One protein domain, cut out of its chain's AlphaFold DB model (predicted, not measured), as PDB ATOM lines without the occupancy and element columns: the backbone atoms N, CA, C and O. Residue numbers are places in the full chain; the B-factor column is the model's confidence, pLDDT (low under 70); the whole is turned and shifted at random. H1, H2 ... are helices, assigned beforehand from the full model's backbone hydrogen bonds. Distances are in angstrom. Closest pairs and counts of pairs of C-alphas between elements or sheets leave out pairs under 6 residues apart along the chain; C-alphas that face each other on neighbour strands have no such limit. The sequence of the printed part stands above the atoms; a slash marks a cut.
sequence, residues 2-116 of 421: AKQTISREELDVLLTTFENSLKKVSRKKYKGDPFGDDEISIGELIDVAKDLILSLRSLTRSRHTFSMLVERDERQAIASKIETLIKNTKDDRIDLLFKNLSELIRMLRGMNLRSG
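AT A GLANCE: This is residues 2 to 116 of the 421 residues of an uncharacterized protein of Idiomarina xiamenensis 10-D-4 (UniProt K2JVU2). Two helical hairpins, H1 with H2 and H4 with H5, pack as a four-helix up-and-down bundle, each helix running against the one before. Short H3 crosses one end; loop 24 to 41 covers the other. The 115 printed residues, all-helix in class with helices H1 to H5, are compact: radius of gyration of the C-alphas 14.4 A, spans 43 by 27 by 24 A.

HOW THE PARTS SIT: Start at H1, residues 8 to 23; it touches H2, residues 42 to 61, at a shallow 17 degrees, opposite ways, closest C-alphas Leu 15 and Ile 53, 6.1 A. H3, residues 63 to 69, only just touches H2, 3 pairs within 8 A, only at the corner, closest C-alphas Thr 60 and Phe 66, 5.7 A. H4, residues 72 to 90, touches H1 the same way at 22 degrees, closest C-alphas Phe 18 and Ile 86, 5.3 A. H5, residues 94 to 110, touches H4 opposite ways, closest C-alphas Asn 88 and Leu 97, 5.6 A. O i to N i+4 pairs are within hydrogen-bond range throughout, but for H4, 14 of 15.

IN THESE COORDINATES: Find C-alpha 8 at (16.510, 0.022, 54.072); H1 runs 22.9 A, H2 28.3 A, H3 10.5 A, H4 27.4 A, H5 24.2 A to C-alpha 110 at (4.138, 2.034, 37.750).

THE WHOLE: The printed part has no cut; the H1 to H2 link is long. pLDDT is under 70 in 32 residues, among them 58 to 73.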
ATOM      1  N   ALA A   2      31.185   0.704  40.501       36.97
ATOM      2  CA  ALA A   2      30.047   0.052  41.144       36.97
ATOM      3  C   ALA A   2      29.375   1.024  42.131       36.97
ATOM      4  O   ALA A   2      29.971   1.382  43.143       36.97
ATOM      5  N   LYS A   3      28.163   1.495  41.804       47.00
ATOM      6  CA  LYS A   3      27.351   2.318  42.710       47.00
ATOM      7  C   LYS A   3      26.848   1.436  43.853       47.00
ATOM      8  O   LYS A   3      26.176   0.435  43.621       47.00
ATOM      9  N   GLN A   4      27.219   1.817  45.070       54.34
ATOM     10  CA  GLN A   4      26.757   1.246  46.333       54.34
ATOM     11  C   GLN A   4      25.216   1.192  46.349       54.34
ATOM     12  O   GLN A   4      24.564   2.187  46.042       54.34
ATOM     13  N   THR A   5      24.638   0.023  46.635       59.91
ATOM     14  CA  THR A   5      23.180  -0.173  46.711       59.91
ATOM     15  C   THR A   5      22.645   0.395  48.026       59.91
ATOM     16  O   THR A   5      23.139   0.003  49.080       59.91
ATOM     17  N   ILE A   6      21.618   1.251  47.972       73.06
ATOM     18  CA  ILE A   6      20.985   1.839  49.166       73.06
ATOM     19  C   ILE A   6      20.235   0.779  49.991       73.06
ATOM     20  O   ILE A   6      19.390   0.032  49.484       73.06
ATOM     21  N   SER A   7      20.556   0.720  51.281       74.75
ATOM     22  CA  SER A   7      19.925  -0.118  52.302       74.75
ATOM     23  C   SER A   7      18.581   0.452  52.779       74.75
ATOM     24  O   SER A   7      18.218   1.601  52.518       74.75
ATOM     25  N   ARG A   8      17.806  -0.371  53.493       72.19
ATOM     26  CA  ARG A   8      16.510   0.022  54.072       72.19
ATOM     27  C   ARG A   8      16.687   1.150  55.088       72.19
ATOM     28  O   ARG A   8      15.895   2.086  55.111       72.19
ATOM     29  N   GLU A   9      17.695   1.018  55.938       76.56
ATOM     30  CA  GLU A   9      18.028   1.968  56.990       76.56
ATOM     31  C   GLU A   9      18.435   3.312  56.373       76.56
ATOM     32  O   GLU A   9      17.953   4.357  56.803       76.56
ATOM     33  N   GLU A  10      19.223   3.292  55.294       79.25
ATOM     34  CA  GLU A  10      19.577   4.498  54.536       79.25
ATOM     35  C   GLU A  10      18.352   5.163  53.890       79.25
ATOM     36  O   GLU A  10      18.225   6.388  53.936       79.25
ATOM     37  N   LEU A  11      17.402   4.388  53.351       80.38
ATOM     38  CA  LEU A  11      16.163   4.940  52.795       80.38
ATOM     39  C   LEU A  11      15.257   5.561  53.874       80.38
ATOM     40  O   LEU A  11      14.669   6.615  53.643       80.38
ATOM     41  N   ASP A  12      15.156   4.954  55.059       80.81
ATOM     42  CA  ASP A  12      14.379   5.516  56.174       80.81
ATOM     43  C   ASP A  12      15.011   6.807  56.727       80.81
ATOM     44  O   ASP A  12      14.312   7.782  57.034       80.81
ATOM     45  N   VAL A  13      16.347   6.869  56.757       85.25
ATOM     46  CA  VAL A  13      17.098   8.095  57.067       85.25
ATOM     47  C   VAL A  13      16.837   9.179  56.014       85.25
ATOM     48  O   VAL A  13      16.601  10.337  56.378       85.25
ATOM     49  N   LEU A  14      16.806   8.832  54.722       85.38
ATOM     50  CA  LEU A  14      16.449   9.767  53.647       85.38
ATOM     51  C   LEU A  14      15.013  10.285  53.793       85.38
ATOM     52  O   LEU A  14      14.796  11.495  53.725       85.38
ATOM     53  N   LEU A  15      14.038   9.414  54.063       83.50
ATOM     54  CA  LEU A  15      12.638   9.807  54.275       83.50
ATOM     55  C   LEU A  15      12.477  10.735  55.484       83.50
ATOM     56  O   LEU A  15      11.762  11.733  55.417       83.50
ATOM     57  N   THR A  16      13.189  10.451  56.574       85.38
ATOM     58  CA  THR A  16      13.210  11.307  57.770       85.38
ATOM     59  C   THR A  16      13.869  12.658  57.484       85.38
ATOM     60  O   THR A  16      13.392  13.704  57.929       85.38
ATOM     61  N   THR A  17      14.937  12.668  56.683       88.06
ATOM     62  CA  THR A  17      15.598  13.901  56.234       88.06
ATOM     63  C   THR A  17      14.671  14.736  55.352       88.06
ATOM     64  O   THR A  17      14.600  15.956  55.519       88.06
ATOM     65  N   PHE A  18      13.922  14.090  54.458       85.88
ATOM     66  CA  PHE A  18      12.933  14.745  53.613       85.88
ATOM     67  C   PHE A  18      11.795  15.350  54.436       85.88
ATOM     68  O   PHE A  18      11.521  16.542  54.301       85.88
ATOM     69  N   GLU A  19      11.228  14.604  55.386       85.75
ATOM     70  CA  GLU A  19      10.197  15.107  56.302       85.75
ATOM     71  C   GLU A  19      10.664  16.354  57.077       85.75
ATOM     72  O   GLU A  19       9.954  17.358  57.171       85.75
ATOM     73  N   ASN A  20      11.896  16.324  57.593       86.44
ATOM     74  CA  ASN A  20      12.487  17.453  58.311       86.44
ATOM     75  C   ASN A  20      12.773  18.654  57.401       86.44
ATOM     76  O   ASN A  20      12.685  19.794  57.855       86.44
ATOM     77  N   SER A  21      13.102  18.421  56.128       83.62
ATOM     78  CA  SER A  21      13.265  19.499  55.148       83.62
ATOM     79  C   SER A  21      11.928  20.165  54.811       83.62
ATOM     80  O   SER A  21      11.862  21.391  54.778       83.62
ATOM     81  N   LEU A  22      10.839  19.395  54.692       83.88
ATOM     82  CA  LEU A  22       9.494  19.920  54.422       83.88
ATOM     83  C   LEU A  22       8.971  20.799  55.564       83.88
ATOM     84  O   LEU A  22       8.334  21.819  55.312       83.88
ATOM     85  N   LYS A  23       9.285  20.460  56.824       84.00
ATOM     86  CA  LYS A  23       8.925  21.284  57.996       84.00
ATOM     87  C   LYS A  23       9.571  22.674  57.980       84.00
ATOM     88  O   LYS A  23       9.049  23.583  58.619       84.00
ATOM     89  N   LYS A  24      10.692  22.847  57.269       81.75
ATOM     90  CA  LYS A  24      11.408  24.127  57.150       81.75
ATOM     91  C   LYS A  24      10.877  25.017  56.021       81.75
ATOM     92  O   LYS A  24      11.255  26.184  55.958       81.75
ATOM     93  N   VAL A  25      10.002  24.503  55.154       80.62
ATOM     94  CA  VAL A  25       9.391  25.280  54.066       80.62
ATOM     95  C   VAL A  25       8.386  26.277  54.640       80.62
ATOM     96  O   VAL A  25       7.455  25.912  55.361       80.62
ATOM     97  N   SER A  26       8.547  27.559  54.308       75.31
ATOM     98  CA  SER A  26       7.654  28.613  54.792       75.31
ATOM     99  C   SER A  26       6.331  28.621  54.023       75.31
ATOM    100  O   SER A  26       6.234  29.179  52.933       75.31
ATOM    101  N   ARG A  27       5.267  28.090  54.640       76.94
ATOM    102  CA  ARG A  27       3.888  28.164  54.109       76.94
ATOM    103  C   ARG A  27       3.394  29.602  53.896       76.94
ATOM    104  O   ARG A  27       2.499  29.829  53.094       76.94
ATOM    105  N   LYS A  28       3.960  30.577  54.621       72.75
ATOM    106  CA  LYS A  28       3.607  32.001  54.489       72.75
ATOM    107  C   LYS A  28       4.246  32.660  53.263       72.75
ATOM    108  O   LYS A  28       3.668  33.612  52.758       72.75
ATOM    109  N   LYS A  29       5.413  32.177  52.814       76.00
ATOM    110  CA  LYS A  29       6.153  32.747  51.676       76.00
ATOM    111  C   LYS A  29       5.456  32.479  50.335       76.00
ATOM    112  O   LYS A  29       5.494  33.341  49.478       76.00
ATOM    113  N   TYR A  30       4.794  31.329  50.213       71.81
ATOM    114  CA  TYR A  30       4.156  30.837  48.982       71.81
ATOM    115  C   TYR A  30       2.625  30.825  49.075       71.81
ATOM    116  O   TYR A  30       1.945  29.955  48.532       71.81
ATOM    117  N   LYS A  31       2.057  31.723  49.888       70.25
ATOM    118  CA  LYS A  31       0.615  31.761  50.128       70.25
ATOM    119  C   LYS A  31      -0.077  32.419  48.931       70.25
ATOM    120  O   LYS A  31      -0.021  33.635  48.806       70.25
ATOM    121  N   GLY A  32      -0.776  31.617  48.129       66.31
ATOM    122  CA  GLY A  32      -1.522  32.080  46.953       66.31
ATOM    123  C   GLY A  32      -0.857  31.765  45.612       66.31
ATOM    124  O   GLY A  32      -1.474  32.030  44.588       66.31
ATOM    125  N   ASP A  33       0.341  31.173  45.615       73.38
ATOM    126  CA  ASP A  33       0.983  30.671  44.397       73.38
ATOM    127  C   ASP A  33       0.401  29.285  44.047       73.38
ATOM    128  O   ASP A  33       0.460  28.383  44.897       73.38
ATOM    129  N   PRO A  34      -0.179  29.094  42.846       74.62
ATOM    130  CA  PRO A  34      -0.631  27.787  42.382       74.62
ATOM    131  C   PRO A  34       0.543  26.979  41.810       74.62
ATOM    132  O   PRO A  34       1.337  27.494  41.022       74.62
ATOM    133  N   PHE A  35       0.642  25.697  42.174       72.12
ATOM    134  CA  PHE A  35       1.684  24.796  41.676       72.12
ATOM    135  C   PHE A  35       1.083  23.651  40.849       72.12
ATOM    136  O   PHE A  35       0.292  22.855  41.357       72.12
ATOM    137  N   GLY A  36       1.522  23.533  39.591       64.56
ATOM    138  CA  GLY A  36       1.092  22.478  38.667       64.56
ATOM    139  C   GLY A  36      -0.192  22.782  37.893       64.56
ATOM    140  O   GLY A  36      -0.780  23.846  38.051       64.56
ATOM    141  N   ASP A  37      -0.616  21.822  37.064       59.53
ATOM    142  CA  ASP A  37      -1.820  21.939  36.221       59.53
ATOM    143  C   ASP A  37      -3.121  21.990  37.048       59.53
ATOM    144  O   ASP A  37      -4.116  22.546  36.596       59.53
ATOM    145  N   ASP A  38      -3.092  21.451  38.273       59.34
ATOM    146  CA  ASP A  38      -4.234  21.368  39.196       59.34
ATOM    147  C   ASP A  38      -4.282  22.533  40.214       59.34
ATOM    148  O   ASP A  38      -5.007  22.456  41.203       59.34
ATOM    149  N   GLU A  39      -3.477  23.587  40.016       70.69
ATOM    150  CA  GLU A  39      -3.411  24.794  40.866       70.69
ATOM    151  C   GLU A  39      -3.278  24.519  42.382       70.69
ATOM    152  O   GLU A  39      -3.843  25.214  43.227       70.69
ATOM    153  N   ILE A  40      -2.496  23.499  42.751       71.69
ATOM    154  CA  ILE A  40      -2.397  23.021  44.136       71.69
ATOM    155  C   ILE A  40      -1.653  24.037  45.010       71.69
ATOM    156  O   ILE A  40      -0.602  24.561  44.632       71.69
ATOM    157  N   SER A  41      -2.153  24.273  46.225       80.75
ATOM    158  CA  SER A  41      -1.504  25.161  47.191       80.75
ATOM    159  C   SER A  41      -0.256  24.531  47.830       80.75
ATOM    160  O   SER A  41      -0.142  23.315  47.993       80.75
ATOM    161  N   ILE A  42       0.676  25.359  48.322       77.19
ATOM    162  CA  ILE A  42       1.856  24.873  49.069       77.19
ATOM    163  C   ILE A  42       1.492  24.012  50.294       77.19
ATOM    164  O   ILE A  42       2.262  23.143  50.704       77.19
ATOM    165  N   GLY A  43       0.327  24.257  50.907       75.50
ATOM    166  CA  GLY A  43      -0.167  23.480  52.044       75.50
ATOM    167  C   GLY A  43      -0.484  22.043  51.641       75.50
ATOM    168  O   GLY A  43       0.066  21.112  52.229       75.50
ATOM    169  N   GLU A  44      -1.288  21.897  50.593       73.94
ATOM    170  CA  GLU A  44      -1.679  20.609  50.016       73.94
ATOM    171  C   GLU A  44      -0.471  19.860  49.452       73.94
ATOM    172  O   GLU A  44      -0.317  18.672  49.712       73.94
ATOM    173  N   LEU A  45       0.456  20.552  48.779       76.06
ATOM    174  CA  LEU A  45       1.687  19.941  48.274       76.06
ATOM    175  C   LEU A  45       2.535  19.320  49.399       76.06
ATOM    176  O   LEU A  45       3.059  18.212  49.261       76.06
ATOM    177  N   ILE A  46       2.668  20.024  50.527       78.38
ATOM    178  CA  ILE A  46       3.388  19.511  51.700       78.38
ATOM    179  C   ILE A  46       2.669  18.293  52.288       78.38
ATOM    180  O   ILE A  46       3.336  17.362  52.741       78.38
ATOM    181  N   ASP A  47       1.341  18.293  52.311       74.75
ATOM    182  CA  ASP A  47       0.575  17.197  52.897       74.75
ATOM    183  C   ASP A  47       0.590  15.954  51.984       74.75
ATOM    184  O   ASP A  47       0.889  14.866  52.473       74.75
ATOM    185  N   VAL A  48       0.508  16.118  50.657       75.19
ATOM    186  CA  VAL A  48       0.767  15.037  49.681       75.19
ATOM    187  C   VAL A  48       2.171  14.451  49.865       75.19
ATOM    188  O   VAL A  48       2.356  13.231  49.855       75.19
ATOM    189  N   ALA A  49       3.183  15.297  50.076       77.06
ATOM    190  CA  ALA A  49       4.544  14.828  50.317       77.06
ATOM    191  C   ALA A  49       4.677  14.053  51.644       77.06
ATOM    192  O   ALA A  49       5.408  13.062  51.701       77.06
ATOM    193  N   LYS A  50       3.959  14.451  52.703       77.44
ATOM    194  CA  LYS A  50       3.924  13.715  53.982       77.44
ATOM    195  C   LYS A  50       3.219  12.372  53.859       77.44
ATOM    196  O   LYS A  50       3.730  11.387  54.387       77.44
ATOM    197  N   ASP A  51       2.097  12.318  53.151       73.12
ATOM    198  CA  ASP A  51       1.367  11.072  52.916       73.12
ATOM    199  C   ASP A  51       2.220  10.086  52.114       73.12
ATOM    200  O   ASP A  51       2.259   8.886  52.408       73.12
ATOM    201  N   LEU A  52       2.996  10.601  51.156       76.75
ATOM    202  CA  LEU A  52       3.969   9.812  50.413       76.75
ATOM    203  C   LEU A  52       5.092   9.282  51.314       76.75
ATOM    204  O   LEU A  52       5.432   8.102  51.236       76.75
ATOM    205  N   ILE A  53       5.646  10.122  52.196       76.75
ATOM    206  CA  ILE A  53       6.652   9.702  53.183       76.75
ATOM    207  C   ILE A  53       6.089   8.607  54.090       76.75
ATOM    208  O   ILE A  53       6.756   7.597  54.307       76.75
ATOM    209  N   LEU A  54       4.869   8.780  54.604       73.31
ATOM    210  CA  LEU A  54       4.217   7.807  55.476       73.31
ATOM    211  C   LEU A  54       4.014   6.467  54.758       73.31
ATOM    212  O   LEU A  54       4.283   5.408  55.329       73.31
ATOM    213  N   SER A  55       3.608   6.523  53.491       70.38
ATOM    214  CA  SER A  55       3.419   5.350  52.637       70.38
ATOM    215  C   SER A  55       4.737   4.627  52.353       70.38
ATOM    216  O   SER A  55       4.818   3.409  52.477       70.38
ATOM    217  N   LEU A  56       5.808   5.353  52.028       73.06
ATOM    218  CA  LEU A  56       7.127   4.751  51.811       73.06
ATOM    219  C   LEU A  56       7.724   4.199  53.113       73.06
ATOM    220  O   LEU A  56       8.350   3.141  53.101       73.06
ATOM    221  N   ARG A  57       7.473   4.856  54.250       74.19
ATOM    222  CA  ARG A  57       7.918   4.403  55.575       74.19
ATOM    223  C   ARG A  57       7.193   3.135  56.027       74.19
ATOM    224  O   ARG A  57       7.794   2.270  56.660       74.19
ATOM    225  N   SER A  58       5.906   2.982  55.706       68.94
ATOM    226  CA  SER A  58       5.180   1.740  56.001       68.94
ATOM    227  C   SER A  58       5.735   0.562  55.188       68.94
ATOM    228  O   SER A  58       5.906  -0.532  55.734       68.94
ATOM    229  N   LEU A  59       6.133   0.812  53.934       66.69
ATOM    230  CA  LEU A  59       6.806  -0.166  53.079       66.69
ATOM    231  C   LEU A  59       8.193  -0.543  53.613       66.69
ATOM    232  O   LEU A  59       8.515  -1.729  53.662       66.69
ATOM    233  N   THR A  60       8.999   0.421  54.073       65.06
ATOM    234  CA  THR A  60      10.326   0.122  54.638       65.06
ATOM    235  C   THR A  60      10.248  -0.583  55.987       65.06
ATOM    236  O   THR A  60      11.162  -1.331  56.315       65.06
ATOM    237  N   ARG A  61       9.174  -0.431  56.778       64.56
ATOM    238  CA  ARG A  61       9.095  -0.963  58.155       64.56
ATOM    239  C   ARG A  61       9.102  -2.497  58.250       64.56
ATOM    240  O   ARG A  61       9.534  -3.032  59.276       64.56
ATOM    241  N   SER A  62       8.713  -3.219  57.197       60.44
ATOM    242  CA  SER A  62       8.692  -4.691  57.179       60.44
ATOM    243  C   SER A  62       9.758  -5.277  56.238       60.44
ATOM    244  O   SER A  62       9.747  -5.073  55.027       60.44
ATOM    245  N   ARG A  63      10.709  -6.043  56.805       53.69
ATOM    246  CA  ARG A  63      11.882  -6.599  56.087       53.69
ATOM    247  C   ARG A  63      11.478  -7.530  54.936       53.69
ATOM    248  O   ARG A  63      12.141  -7.558  53.901       53.69
ATOM    249  N   HIS A  64      10.392  -8.273  55.122       56.03
ATOM    250  CA  HIS A  64       9.892  -9.241  54.150       56.03
ATOM    251  C   HIS A  64       9.164  -8.568  52.973       56.03
ATOM    252  O   HIS A  64       9.401  -8.916  51.821       56.03
ATOM    253  N   THR A  65       8.345  -7.557  53.248       55.19
ATOM    254  CA  THR A  65       7.528  -6.856  52.247       55.19
ATOM    255  C   THR A  65       8.382  -5.952  51.363       55.19
ATOM    256  O   THR A  65       8.216  -5.926  50.149       55.19
ATOM    257  N   PHE A  66       9.379  -5.283  51.950       57.62
ATOM    258  CA  PHE A  66      10.304  -4.436  51.199       57.62
ATOM    259  C   PHE A  66      11.257  -5.237  50.298       57.62
ATOM    260  O   PHE A  66      11.709  -4.732  49.276       57.62
ATOM    261  N   SER A  67      11.596  -6.484  50.660       58.62
ATOM    262  CA  SER A  67      12.429  -7.376  49.830       58.62
ATOM    263  C   SER A  67      11.667  -8.060  48.697       58.62
ATOM    264  O   SER A  67      12.273  -8.318  47.664       58.62
ATOM    265  N   MET A  68      10.361  -8.289  48.860       54.69
ATOM    266  CA  MET A  68       9.507  -8.886  47.826       54.69
ATOM    267  C   MET A  68       8.933  -7.889  46.812       54.69
ATOM    268  O   MET A  68       8.676  -8.290  45.685       54.69
ATOM    269  N   LEU A  69       8.684  -6.632  47.202       56.06
ATOM    270  CA  LEU A  69       7.889  -5.697  46.387       56.06
ATOM    271  C   LEU A  69       8.690  -4.621  45.649       56.06
ATOM    272  O   LEU A  69       8.104  -3.911  44.840       56.06
ATOM    273  N   VAL A  70       9.980  -4.454  45.956       63.50
ATOM    274  CA  VAL A  70      10.817  -3.414  45.340       63.50
ATOM    275  C   VAL A  70      12.163  -4.010  44.942       63.50
ATOM    276  O   VAL A  70      12.961  -4.408  45.808       63.50
ATOM    277  N   GLU A  71      12.422  -4.059  43.638       67.88
ATOM    278  CA  GLU A  71      13.668  -4.564  43.068       67.88
ATOM    279  C   GLU A  71      14.863  -3.667  43.428       67.88
ATOM    280  O   GLU A  71      14.728  -2.532  43.893       67.88
ATOM    281  N   ARG A  72      16.083  -4.190  43.258       67.75
ATOM    282  CA  ARG A  72      17.311  -3.484  43.670       67.75
ATOM    283  C   ARG A  72      17.483  -2.152  42.931       67.75
ATOM    284  O   ARG A  72      17.893  -1.175  43.554       67.75
ATOM    285  N   ASP A  73      17.107  -2.105  41.657       67.38
ATOM    286  CA  ASP A  73      17.214  -0.907  40.820       67.38
ATOM    287  C   ASP A  73      16.108   0.117  41.129       67.38
ATOM    288  O   ASP A  73      16.359   1.325  41.159       67.38
ATOM    289  N   GLU A  74      14.909  -0.352  41.479       72.56
ATOM    290  CA  GLU A  74      13.779   0.490  41.891       72.56
ATOM    291  C   GLU A  74      14.063   1.230  43.205       72.56
ATOM    292  O   GLU A  74      13.727   2.405  43.349       72.56
ATOM    293  N   ARG A  75      14.770   0.597  44.153       74.12
ATOM    294  CA  ARG A  75      15.196   1.258  45.405       74.12
ATOM    295  C   ARG A  75      16.131   2.416  45.142       74.12
ATOM    296  O   ARG A  75      15.985   3.475  45.749       74.12
ATOM    297  N   GLN A  76      17.081   2.216  44.234       77.12
ATOM    298  CA  GLN A  76      18.010   3.265  43.854       77.12
ATOM    299  C   GLN A  76      17.276   4.405  43.137       77.12
ATOM    300  O   GLN A  76      17.567   5.575  43.391       77.12
ATOM    301  N   ALA A  77      16.291   4.081  42.291       78.94
ATOM    302  CA  ALA A  77      15.449   5.068  41.624       78.94
ATOM    303  C   ALA A  77      14.642   5.906  42.632       78.94
ATOM    304  O   ALA A  77      14.726   7.136  42.598       78.94
ATOM    305  N   ILE A  78      13.959   5.265  43.589       80.06
ATOM    306  CA  ILE A  78      13.209   5.943  44.660       80.06
ATOM    307  C   ILE A  78      14.140   6.831  45.486       80.06
ATOM    308  O   ILE A  78      13.860   8.014  45.679       80.06
ATOM    309  N   ALA A  79      15.264   6.285  45.946       82.62
ATOM    310  CA  ALA A  79      16.191   7.016  46.795       82.62
ATOM    311  C   ALA A  79      16.795   8.232  46.079       82.62
ATOM    312  O   ALA A  79      16.770   9.334  46.624       82.62
ATOM    313  N   SER A  80      17.227   8.080  44.821       83.31
ATOM    314  CA  SER A  80      17.746   9.199  44.020       83.31
ATOM    315  C   SER A  80      16.704  10.305  43.813       83.31
ATOM    316  O   SER A  80      17.022  11.500  43.806       83.31
ATOM    317  N   LYS A  81      15.426   9.924  43.693       84.75
ATOM    318  CA  LYS A  81      14.332  10.880  43.547       84.75
ATOM    319  C   LYS A  81      14.049  11.607  44.859       84.75
ATOM    320  O   LYS A  81      13.872  12.822  44.832       84.75
ATOM    321  N   ILE A  82      14.097  10.913  45.997       84.38
ATOM    322  CA  ILE A  82      13.985  11.520  47.333       84.38
ATOM    323  C   ILE A  82      15.149  12.477  47.601       84.38
ATOM    324  O   ILE A  82      14.919  13.584  48.076       84.38
ATOM    325  N   GLU A  83      16.382  12.122  47.244       85.75
ATOM    326  CA  GLU A  83      17.532  13.032  47.347       85.75
ATOM    327  C   GLU A  83      17.329  14.303  46.514       85.75
ATOM    328  O   GLU A  83      17.603  15.414  46.975       85.75
ATOM    329  N   THR A  84      16.780  14.151  45.306       87.38
ATOM    330  CA  THR A  84      16.428  15.284  44.442       87.38
ATOM    331  C   THR A  84      15.334  16.152  45.074       87.38
ATOM    332  O   THR A  84      15.424  17.379  45.027       87.38
ATOM    333  N   LEU A  85      14.328  15.542  45.709       85.75
ATOM    334  CA  LEU A  85      13.276  16.258  46.435       85.75
ATOM    335  C   LEU A  85      13.848  17.023  47.634       85.75
ATOM    336  O   LEU A  85      13.595  18.216  47.753       85.75
ATOM    337  N   ILE A  86      14.700  16.389  48.448       86.00
ATOM    338  CA  ILE A  86      15.397  17.033  49.574       86.00
ATOM    339  C   ILE A  86      16.196  18.244  49.092       86.00
ATOM    340  O   ILE A  86      16.162  19.299  49.727       86.00
ATOM    341  N   LYS A  87      16.921  18.108  47.975       87.19
ATOM    342  CA  LYS A  87      17.681  19.212  47.386       87.19
ATOM    343  C   LYS A  87      16.760  20.354  46.957       87.19
ATOM    344  O   LYS A  87      17.010  21.493  47.325       87.19
ATOM    345  N   ASN A  88      15.665  20.053  46.261       86.12
ATOM    346  CA  ASN A  88      14.695  21.068  45.850       86.12
ATOM    347  C   ASN A  88      14.046  21.786  47.038       86.12
ATOM    348  O   ASN A  88      13.815  22.989  46.961       86.12
ATOM    349  N   THR A  89      13.796  21.076  48.141       81.69
ATOM    350  CA  THR A  89      13.277  21.670  49.377       81.69
ATOM    351  C   THR A  89      14.306  22.567  50.069       81.69
ATOM    352  O   THR A  89      13.940  23.611  50.598       81.69
ATOM    353  N   LYS A  90      15.592  22.192  50.069       83.88
ATOM    354  CA  LYS A  90      16.676  23.003  50.658       83.88
ATOM    355  C   LYS A  90      17.007  24.245  49.830       83.88
ATOM    356  O   LYS A  90      17.255  25.294  50.412       83.88
ATOM    357  N   ASP A  91      16.980  24.116  48.506       82.44
ATOM    358  CA  ASP A  91      17.266  25.198  47.553       82.44
ATOM    359  C   ASP A  91      16.033  26.095  47.296       82.44
ATOM    360  O   ASP A  91      16.084  26.979  46.445       82.44
ATOM    361  N   ASP A  92      14.924  25.858  48.009       78.12
ATOM    362  CA  ASP A  92      13.671  26.625  47.948       78.12
ATOM    363  C   ASP A  92      13.035  26.680  46.539       78.12
ATOM    364  O   ASP A  92      12.404  27.658  46.146       78.12
ATOM    365  N   ARG A  93      13.203  25.603  45.754       80.75
ATOM    366  CA  ARG A  93      12.685  25.463  44.380       80.75
ATOM    367  C   ARG A  93      11.396  24.640  44.364       80.75
ATOM    368  O   ARG A  93      11.418  23.448  44.044       80.75
ATOM    369  N   ILE A  94      10.283  25.277  44.724       79.06
ATOM    370  CA  ILE A  94       8.975  24.628  44.930       79.06
ATOM    371  C   ILE A  94       8.361  24.074  43.630       79.06
ATOM    372  O   ILE A  94       7.829  22.966  43.641       79.06
ATOM    373  N   ASP A  95       8.539  24.731  42.483       76.44
ATOM    374  CA  ASP A  95       8.032  24.212  41.195       76.44
ATOM    375  C   ASP A  95       8.678  22.869  40.822       76.44
ATOM    376  O   ASP A  95       8.036  21.918  40.365       76.44
ATOM    377  N   LEU A  96       9.984  22.758  41.081       80.38
ATOM    378  CA  LEU A  96      10.732  21.521  40.877       80.38
ATOM    379  C   LEU A  96      10.406  20.475  41.947       80.38
ATOM    380  O   LEU A  96      10.564  19.281  41.685       80.38
ATOM    381  N   LEU A  97       9.978  20.890  43.144       79.25
ATOM    382  CA  LEU A  97       9.455  19.986  44.168       79.25
ATOM    383  C   LEU A  97       8.170  19.325  43.668       79.25
ATOM    384  O   LEU A  97       8.109  18.098  43.658       79.25
ATOM    385  N   PHE A  98       7.209  20.115  43.180       79.31
ATOM    386  CA  PHE A  98       5.963  19.609  42.602       79.31
ATOM    387  C   PHE A  98       6.237  18.630  41.456       79.31
ATOM    388  O   PHE A  98       5.834  17.469  41.522       79.31
ATOM    389  N   LYS A  99       7.014  19.050  40.446       81.44
ATOM    390  CA  LYS A  99       7.319  18.207  39.281       81.44
ATOM    391  C   LYS A  99       7.958  16.873  39.678       81.44
ATOM    392  O   LYS A  99       7.543  15.815  39.210       81.44
ATOM    393  N   ASN A 100       8.951  16.905  40.568       82.12
ATOM    394  CA  ASN A 100       9.631  15.686  40.999       82.12
ATOM    395  C   ASN A 100       8.771  14.807  41.914       82.12
ATOM    396  O   ASN A 100       8.968  13.591  41.914       82.12
ATOM    397  N   LEU A 101       7.834  15.389  42.669       79.12
ATOM    398  CA  LEU A 101       6.898  14.646  43.506       79.12
ATOM    399  C   LEU A 101       5.882  13.909  42.629       79.12
ATOM    400  O   LEU A 101       5.687  12.710  42.804       79.12
ATOM    401  N   SER A 102       5.328  14.588  41.626       77.81
ATOM    402  CA  SER A 102       4.427  13.992  40.635       77.81
ATOM    403  C   SER A 102       5.115  12.884  39.835       77.81
ATOM    404  O   SER A 102       4.546  11.810  39.633       77.81
ATOM    405  N   GLU A 103       6.377  13.082  39.443       79.31
ATOM    406  CA  GLU A 103       7.172  12.035  38.796       79.31
ATOM    407  C   GLU A 103       7.426  10.835  39.721       79.31
ATOM    408  O   GLU A 103       7.341   9.699  39.257       79.31
ATOM    409  N   LEU A 104       7.689  11.055  41.017       79.50
ATOM    410  CA  LEU A 104       7.843   9.974  41.995       79.50
ATOM    411  C   LEU A 104       6.528   9.214  42.201       79.50
ATOM    412  O   LEU A 104       6.531   7.988  42.185       79.50
ATOM    413  N   ILE A 105       5.399   9.915  42.325       73.25
ATOM    414  CA  ILE A 105       4.068   9.299  42.430       73.25
ATOM    415  C   ILE A 105       3.773   8.456  41.187       73.25
ATOM    416  O   ILE A 105       3.322   7.318  41.307       73.25
ATOM    417  N   ARG A 106       4.066   8.968  39.986       75.56
ATOM    418  CA  ARG A 106       3.884   8.215  38.737       75.56
ATOM    419  C   ARG A 106       4.791   6.988  38.678       75.56
ATOM    420  O   ARG A 106       4.339   5.924  38.269       75.56
ATOM    421  N   MET A 107       6.041   7.128  39.116       71.19
ATOM    422  CA  MET A 107       6.988   6.018  39.201       71.19
ATOM    423  C   MET A 107       6.473   4.938  40.160       71.19
ATOM    424  O   MET A 107       6.442   3.768  39.802       71.19
ATOM    425  N   LEU A 108       5.986   5.330  41.340       70.81
ATOM    426  CA  LEU A 108       5.455   4.417  42.353       70.81
ATOM    427  C   LEU A 108       4.131   3.762  41.947       70.81
ATOM    428  O   LEU A 108       3.874   2.641  42.360       70.81
ATOM    429  N   ARG A 109       3.305   4.424  41.127       67.75
ATOM    430  CA  ARG A 109       2.121   3.801  40.508       67.75
ATOM    431  C   ARG A 109       2.497   2.763  39.448       67.75
ATOM    432  O   ARG A 109       1.757   1.804  39.262       67.75
ATOM    433  N   GLY A 110       3.605   2.978  38.735       62.09
ATOM    434  CA  GLY A 110       4.138   2.034  37.750       62.09
ATOM    435  C   GLY A 110       4.839   0.827  38.382       62.09
ATOM    436  O   GLY A 110       4.815  -0.257  37.806       62.09
ATOM    437  N   MET A 111       5.412   0.997  39.577       64.88
ATOM    438  CA  MET A 111       5.899  -0.105  40.408       64.88
ATOM    439  C   MET A 111       4.695  -0.845  40.999       64.88
ATOM    440  O   MET A 111       3.787  -0.234  41.553       64.88
ATOM    441  N   ASN A 112       4.657  -2.167  40.882       53.31
ATOM    442  CA  ASN A 112       3.490  -3.003  41.178       53.31
ATOM    443  C   ASN A 112       3.235  -3.166  42.704       53.31
ATOM    444  O   ASN A 112       3.118  -4.282  43.209       53.31
ATOM    445  N   LEU A 113       3.122  -2.061  43.462       56.66
ATOM    446  CA  LEU A 113       2.845  -1.966  44.915       56.66
ATOM    447  C   LEU A 113       1.394  -2.371  45.287       56.66
ATOM    448  O   LEU A 113       0.766  -1.833  46.202       56.66
ATOM    449  N   ARG A 114       0.856  -3.356  44.562       46.84
ATOM    450  CA  ARG A 114      -0.552  -3.741  44.389       46.84
ATOM    451  C   ARG A 114      -1.262  -4.311  45.633       46.84
ATOM    452  O   ARG A 114      -2.419  -4.701  45.526       46.84
ATOM    453  N   SER A 115      -0.645  -4.357  46.815       51.25
ATOM    454  CA  SER A 115      -1.234  -5.019  48.001       51.25
ATOM    455  C   SER A 115      -1.443  -4.144  49.246       51.25
ATOM    456  O   SER A 115      -2.129  -4.577  50.165       51.25
ATOM    457  N   GLY A 116      -0.931  -2.909  49.295       49.59
ATOM    458  CA  GLY A 116      -1.097  -2.030  50.471       49.59
ATOM    459  C   GLY A 116      -2.309  -1.090  50.417       49.59
ATOM    460  O   GLY A 116      -2.876  -0.749  51.450       49.59
TER     461      GLY A 116